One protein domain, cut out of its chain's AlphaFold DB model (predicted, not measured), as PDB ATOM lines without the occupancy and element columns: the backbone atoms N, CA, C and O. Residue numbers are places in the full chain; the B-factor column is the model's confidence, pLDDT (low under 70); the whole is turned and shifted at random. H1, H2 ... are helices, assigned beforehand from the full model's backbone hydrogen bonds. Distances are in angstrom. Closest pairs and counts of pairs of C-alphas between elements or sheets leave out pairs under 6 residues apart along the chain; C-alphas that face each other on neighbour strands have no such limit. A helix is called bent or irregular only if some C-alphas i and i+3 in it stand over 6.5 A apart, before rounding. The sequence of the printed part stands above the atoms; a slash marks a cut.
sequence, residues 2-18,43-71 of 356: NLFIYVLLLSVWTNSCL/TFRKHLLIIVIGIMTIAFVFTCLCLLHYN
ATOM      1  N   ASN A   2     -39.024  28.019   6.336       61.59
ATOM      2  CA  ASN A   2     -38.218  29.019   5.614       61.59
ATOM      3  C   ASN A   2     -37.067  28.442   4.773       61.59
ATOM      4  O   ASN A   2     -36.886  28.864   3.640       61.59
ATOM      5  N   LEU A   3     -36.339  27.435   5.266       69.69
ATOM      6  CA  LEU A   3     -35.200  26.855   4.539       69.69
ATOM      7  C   LEU A   3     -35.610  26.200   3.206       69.69
ATOM      8  O   LEU A   3     -34.917  26.337   2.208       69.69
ATOM      9  N   PHE A   4     -36.773  25.547   3.174       65.38
ATOM     10  CA  PHE A   4     -37.290  24.894   1.969       65.38
ATOM     11  C   PHE A   4     -37.708  25.919   0.908       65.38
ATOM     12  O   PHE A   4     -37.490  25.715  -0.281       65.38
ATOM     13  N   ILE A   5     -38.251  27.055   1.356       73.94
ATOM     14  CA  ILE A   5     -38.608  28.184   0.493       73.94
ATOM     15  C   ILE A   5     -37.341  28.810  -0.096       73.94
ATOM     16  O   ILE A   5     -37.308  29.083  -1.289       73.94
ATOM     17  N   TYR A   6     -36.277  28.965   0.699       72.38
ATOM     18  CA  TYR A   6     -34.997  29.467   0.200       72.38
ATOM     19  C   TYR A   6     -34.362  28.534  -0.829       72.38
ATOM     20  O   TYR A   6     -33.908  29.021  -1.856       72.38
ATOM     21  N   VAL A   7     -34.371  27.215  -0.607       76.94
ATOM     22  CA  VAL A   7     -33.831  26.247  -1.580       76.94
ATOM     23  C   VAL A   7     -34.633  26.280  -2.883       76.94
ATOM     24  O   VAL A   7     -34.040  26.372  -3.952       76.94
ATOM     25  N   LEU A   8     -35.969  26.300  -2.808       73.12
ATOM     26  CA  LEU A   8     -36.826  26.415  -3.992       73.12
ATOM     27  C   LEU A   8     -36.601  27.730  -4.746       73.12
ATOM     28  O   LEU A   8     -36.473  27.717  -5.966       73.12
ATOM     29  N   LEU A   9     -36.512  28.855  -4.034       74.62
ATOM     30  CA  LEU A   9     -36.224  30.155  -4.638       74.62
ATOM     31  C   LEU A   9     -34.839  30.179  -5.284       74.62
ATOM     32  O   LEU A   9     -34.702  30.720  -6.374       74.62
ATOM     33  N   LEU A  10     -33.832  29.549  -4.671       76.50
ATOM     34  CA  LEU A  10     -32.492  29.447  -5.247       76.50
ATOM     35  C   LEU A  10     -32.494  28.597  -6.525       76.50
ATOM     36  O   LEU A  10     -31.849  28.964  -7.505       76.50
ATOM     37  N   SER A  11     -33.249  27.494  -6.548       68.56
ATOM     38  CA  SER A  11     -33.407  26.640  -7.733       68.56
ATOM     39  C   SER A  11     -34.177  27.327  -8.866       68.56
ATOM     40  O   SER A  11     -33.846  27.139 -10.036       68.56
ATOM     41  N   VAL A  12     -35.193  28.134  -8.549       73.56
ATOM     42  CA  VAL A  12     -35.936  28.917  -9.552       73.56
ATOM     43  C   VAL A  12     -35.076  30.068 -10.076       73.56
ATOM     44  O   VAL A  12     -34.982  30.262 -11.285       73.56
ATOM     45  N   TRP A  13     -34.383  30.778  -9.185       76.44
ATOM     46  CA  TRP A  13     -33.488  31.881  -9.535       76.44
ATOM     47  C   TRP A  13     -32.344  31.427 -10.444       76.44
ATOM     48  O   TRP A  13     -32.075  32.047 -11.470       76.44
ATOM     49  N   THR A  14     -31.692  30.315 -10.103       70.50
ATOM     50  CA  THR A  14     -30.590  29.767 -10.908       70.50
ATOM     51  C   THR A  14     -31.048  29.304 -12.289       70.50
ATOM     52  O   THR A  14     -30.316  29.527 -13.248       70.50
ATOM     53  N   ASN A  15     -32.258  28.747 -12.421       64.56
ATOM     54  CA  ASN A  15     -32.820  28.401 -13.730       64.56
ATOM     55  C   ASN A  15     -33.169  29.644 -14.567       64.56
ATOM     56  O   ASN A  15     -32.792  29.706 -15.734       64.56
ATOM     57  N   SER A  16     -33.805  30.668 -13.989       66.50
ATOM     58  CA  SER A  16     -34.140  31.896 -14.731       66.50
ATOM     59  C   SER A  16     -32.911  32.713 -15.150       66.50
ATOM     60  O   SER A  16     -32.882  33.260 -16.255       66.50
ATOM     61  N   CYS A  17     -31.868  32.777 -14.317       59.75
ATOM     62  CA  CYS A  17     -30.612  33.427 -14.705       59.75
ATOM     63  C   CYS A  17     -29.871  32.671 -15.818       59.75
ATOM     64  O   CYS A  17     -29.079  33.277 -16.536       59.75
ATOM     65  N   LEU A  18     -30.112  31.368 -15.978       59.94
ATOM     66  CA  LEU A  18     -29.483  30.572 -17.029       59.94
ATOM     67  C   LEU A  18     -30.054  30.893 -18.419       59.94
ATOM     68  O   LEU A  18     -29.285  30.969 -19.378       59.94
ATOM     69  N   THR A  43     -22.809  24.809 -22.737       87.56
ATOM     70  CA  THR A  43     -23.912  23.838 -22.653       87.56
ATOM     71  C   THR A  43     -23.592  22.696 -21.677       87.56
ATOM     72  O   THR A  43     -24.433  22.311 -20.861       87.56
ATOM     73  N   PHE A  44     -22.354  22.188 -21.686       84.38
ATOM     74  CA  PHE A  44     -21.915  21.185 -20.711       84.38
ATOM     75  C   PHE A  44     -21.875  21.727 -19.280       84.38
ATOM     76  O   PHE A  44     -22.319  21.032 -18.366       84.38
ATOM     77  N   ARG A  45     -21.395  22.961 -19.065       89.00
ATOM     78  CA  ARG A  45     -21.416  23.599 -17.736       89.00
ATOM     79  C   ARG A  45     -22.834  23.755 -17.206       89.00
ATOM     80  O   ARG A  45     -23.075  23.434 -16.044       89.00
ATOM     81  N   LYS A  46     -23.764  24.194 -18.052       89.50
ATOM     82  CA  LYS A  46     -25.187  24.335 -17.721       89.50
ATOM     83  C   LYS A  46     -25.799  22.999 -17.302       89.50
ATOM     84  O   LYS A  46     -26.383  22.903 -16.224       89.50
ATOM     85  N   HIS A  47     -25.584  21.942 -18.086       89.00
ATOM     86  CA  HIS A  47     -26.059  20.603 -17.727       89.00
ATOM     87  C   HIS A  47     -25.421  20.065 -16.443       89.00
ATOM     88  O   HIS A  47     -26.126  19.506 -15.603       89.00
ATOM     89  N   LEU A  48     -24.115  20.263 -16.257       92.19
ATOM     90  CA  LEU A  48     -23.422  19.845 -15.042       92.19
ATOM     91  C   LEU A  48     -23.981  20.564 -13.810       92.19
ATOM     92  O   LEU A  48     -24.230  19.923 -12.792       92.19
ATOM     93  N   LEU A  49     -24.234  21.872 -13.910       90.69
ATOM     94  CA  LEU A  49     -24.817  22.663 -12.829       90.69
ATOM     95  C   LEU A  49     -26.198  22.124 -12.432       90.69
ATOM     96  O   LEU A  49     -26.457  21.923 -11.247       90.69
ATOM     97  N   ILE A  50     -27.058  21.826 -13.412       90.94
ATOM     98  CA  ILE A  50     -28.392  21.255 -13.171       90.94
ATOM     99  C   ILE A  50     -28.282  19.904 -12.450       90.94
ATOM    100  O   ILE A  50     -29.000  19.665 -11.477       90.94
ATOM    101  N   ILE A  51     -27.361  19.038 -12.881       91.81
ATOM    102  CA  ILE A  51     -27.128  17.731 -12.249       91.81
ATOM    103  C   ILE A  51     -26.652  17.908 -10.802       91.81
ATOM    104  O   ILE A  51     -27.198  17.275  -9.897       91.81
ATOM    105  N   VAL A  52     -25.681  18.792 -10.562       92.50
ATOM    106  CA  VAL A  52     -25.143  19.062  -9.219       92.50
ATOM    107  C   VAL A  52     -26.227  19.621  -8.298       92.50
ATOM    108  O   VAL A  52     -26.398  19.115  -7.189       92.50
ATOM    109  N   ILE A  53     -27.015  20.597  -8.762       92.06
ATOM    110  CA  ILE A  53     -28.141  21.160  -8.000       92.06
ATOM    111  C   ILE A  53     -29.172  20.068  -7.684       92.06
ATOM    112  O   ILE A  53     -29.653  19.986  -6.551       92.06
ATOM    113  N   GLY A  54     -29.482  19.198  -8.648       92.62
ATOM    114  CA  GLY A  54     -30.381  18.062  -8.450       92.62
ATOM    115  C   GLY A  54     -29.890  17.113  -7.355       92.62
ATOM    116  O   GLY A  54     -30.639  16.809  -6.425       92.62
ATOM    117  N   ILE A  55     -28.617  16.709  -7.406       93.50
ATOM    118  CA  ILE A  55     -27.998  15.831  -6.400       93.50
ATOM    119  C   ILE A  55     -28.009  16.491  -5.018       93.50
ATOM    120  O   ILE A  55     -28.421  15.858  -4.043       93.50
ATOM    121  N   MET A  56     -27.622  17.767  -4.925       93.12
ATOM    122  CA  MET A  56     -27.645  18.513  -3.663       93.12
ATOM    123  C   MET A  56     -29.057  18.587  -3.076       93.12
ATOM    124  O   MET A  56     -29.236  18.392  -1.874       93.12
ATOM    125  N   THR A  57     -30.066  18.809  -3.919       92.38
ATOM    126  CA  THR A  57     -31.468  18.883  -3.487       92.38
ATOM    127  C   THR A  57     -31.961  17.530  -2.974       92.38
ATOM    128  O   THR A  57     -32.563  17.467  -1.903       92.38
ATOM    129  N   ILE A  58     -31.667  16.434  -3.683       93.38
ATOM    130  CA  ILE A  58     -32.050  15.076  -3.266       93.38
ATOM    131  C   ILE A  58     -31.371  14.704  -1.942       93.38
ATOM    132  O   ILE A  58     -32.047  14.251  -1.016       93.38
ATOM    133  N   ALA A  59     -30.061  14.939  -1.818       91.69
ATOM    134  CA  ALA A  59     -29.310  14.668  -0.592       91.69
ATOM    135  C   ALA A  59     -29.841  15.488   0.594       91.69
ATOM    136  O   ALA A  59     -29.990  14.968   1.702       91.69
ATOM    137  N   PHE A  60     -30.188  16.754   0.359       93.00
ATOM    138  CA  PHE A  60     -30.774  17.626   1.370       93.00
ATOM    139  C   PHE A  60     -32.154  17.140   1.826       93.00
ATOM    140  O   PHE A  60     -32.392  17.028   3.031       93.00
ATOM    141  N   VAL A  61     -33.047  16.801   0.892       93.94
ATOM    142  CA  VAL A  61     -34.376  16.254   1.213       93.94
ATOM    143  C   VAL A  61     -34.239  14.948   1.990       93.94
ATOM    144  O   VAL A  61     -34.881  14.793   3.025       93.94
ATOM    145  N   PHE A  62     -33.364  14.042   1.550       94.06
ATOM    146  CA  PHE A  62     -33.099  12.787   2.250       94.06
ATOM    147  C   PHE A  62     -32.573  13.027   3.669       94.06
ATOM    148  O   PHE A  62     -33.096  12.457   4.620       94.06
ATOM    149  N   THR A  63     -31.614  13.939   3.840       94.25
ATOM    150  CA  THR A  63     -31.091  14.309   5.165       94.25
ATOM    151  C   THR A  63     -32.192  14.873   6.061       94.25
ATOM    152  O   THR A  63     -32.307  14.481   7.221       94.25
ATOM    153  N   CYS A  64     -33.051  15.745   5.526       93.69
ATOM    154  CA  CYS A  64     -34.192  16.285   6.263       93.69
ATOM    155  C   CYS A  64     -35.178  15.189   6.688       93.69
ATOM    156  O   CYS A  64     -35.656  15.211   7.820       93.69
ATOM    157  N   LEU A  65     -35.469  14.226   5.808       94.44
ATOM    158  CA  LEU A  65     -36.328  13.083   6.123       94.44
ATOM    159  C   LEU A  65     -35.701  12.189   7.196       94.44
ATOM    160  O   LEU A  65     -36.393  11.805   8.136       94.44
ATOM    161  N   CYS A  66     -34.399  11.914   7.107       93.06
ATOM    162  CA  CYS A  66     -33.661  11.152   8.114       93.06
ATOM    163  C   CYS A  66     -33.683  11.845   9.479       93.06
ATOM    164  O   CYS A  66     -33.946  11.197  10.489       93.06
ATOM    165  N   LEU A  67     -33.468  13.163   9.519       91.62
ATOM    166  CA  LEU A  67     -33.543  13.939  10.756       91.62
ATOM    167  C   LEU A  67     -34.962  13.964  11.320       91.62
ATOM    168  O   LEU A  67     -35.134  13.815  12.526       91.62
ATOM    169  N   LEU A  68     -35.982  14.130  10.479       92.44
ATOM    170  CA  LEU A  68     -37.371  14.103  10.931       92.44
ATOM    171  C   LEU A  68     -37.724  12.731  11.515       92.44
ATOM    172  O   LEU A  68     -38.278  12.661  12.605       92.44
ATOM    173  N   HIS A  69     -37.343  11.654  10.829       90.75
ATOM    174  CA  HIS A  69     -37.555  10.289  11.298       90.75
ATOM    175  C   HIS A  69     -36.822  10.022  12.619       90.75
ATOM    176  O   HIS A  69     -37.405   9.459  13.541       90.75
ATOM    177  N   TYR A  70     -35.568  10.466  12.735       90.12
ATOM    178  CA  TYR A  70     -34.790  10.336  13.964       90.12
ATOM    179  C   TYR A  70     -35.432  11.091  15.132       90.12
ATOM    180  O   TYR A  70     -35.608  10.509  16.197       90.12
ATOM    181  N   ASN A  71     -35.845  12.345  14.922       86.31
ATOM    182  CA  ASN A  71     -36.498  13.143  15.962       86.31
ATOM    183  C   ASN A  71     -37.856  12.553  16.377       86.31
ATOM    184  O   ASN A  71     -38.183  12.538  17.559       86.31
TER     185      ASN A  71
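AT A GLANCE: This is residues 2 to 18 and 43 to 71 of the 356 residues of an uncharacterized protein of Sus scrofa (UniProt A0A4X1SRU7). Two helices lie side by side and run opposite ways, the long H2 making the full length of the model and the shorter H1 set beside part of it. The end of H2, residues 62 to 71, sticks out past H1 and stands free. The printed part has 46 residues with two named helices, H1 then H2 along the chain, and no named strand; its class is all helix. The whole is loose, with a radius of gyration of the C-alphas of 12.7 A, and spans 42 by 20 by 6 A, only just a rod.

HOW THE PARTS SIT: H2, residues 43 to 71, is the longest helix. H1, residues 2 to 18, runs the opposite way to it at a shallow tilt of 8 degrees, with the centres 12.8 A apart. The two only just touch, with 3 pairs of C-alphas within 8 A, and H2 does so with residues 46 to 57 alone. The closest C-alphas of the two are those of Ser 11 and Ile 53, 7.6 A apart. In H1 and H2 every O i to N i+4 pair is within hydrogen-bond range.

IN THESE COORDINATES: H2 has 29 residues and measures 42.0 A from C-alpha 43 at (-23.912, 23.838, -22.653) to C-alpha 71 at (-36.498, 13.143, 15.962). H1 has 17 residues and measures 24.3 A from its first C-alpha, that of Asn 2 at (-38.218, 29.019, 5.614), to its last, that of Leu 18. Neither helix is bent.

THE WHOLE: The two C-alphas farthest apart are those of Thr 43 and Asn 71, 42.0 A. Without residues 62 to 71 the body spans 32 by 21 by 6 A. Residues 19 to 42 are not printed, and the link from H1 to H2 runs across this cut, where C-alphas 18 and 43 are 10.4 A apart. The mean pLDDT of the printed part is 83.4; residues 2 to 4, 11 and 15 to 18 are under 70.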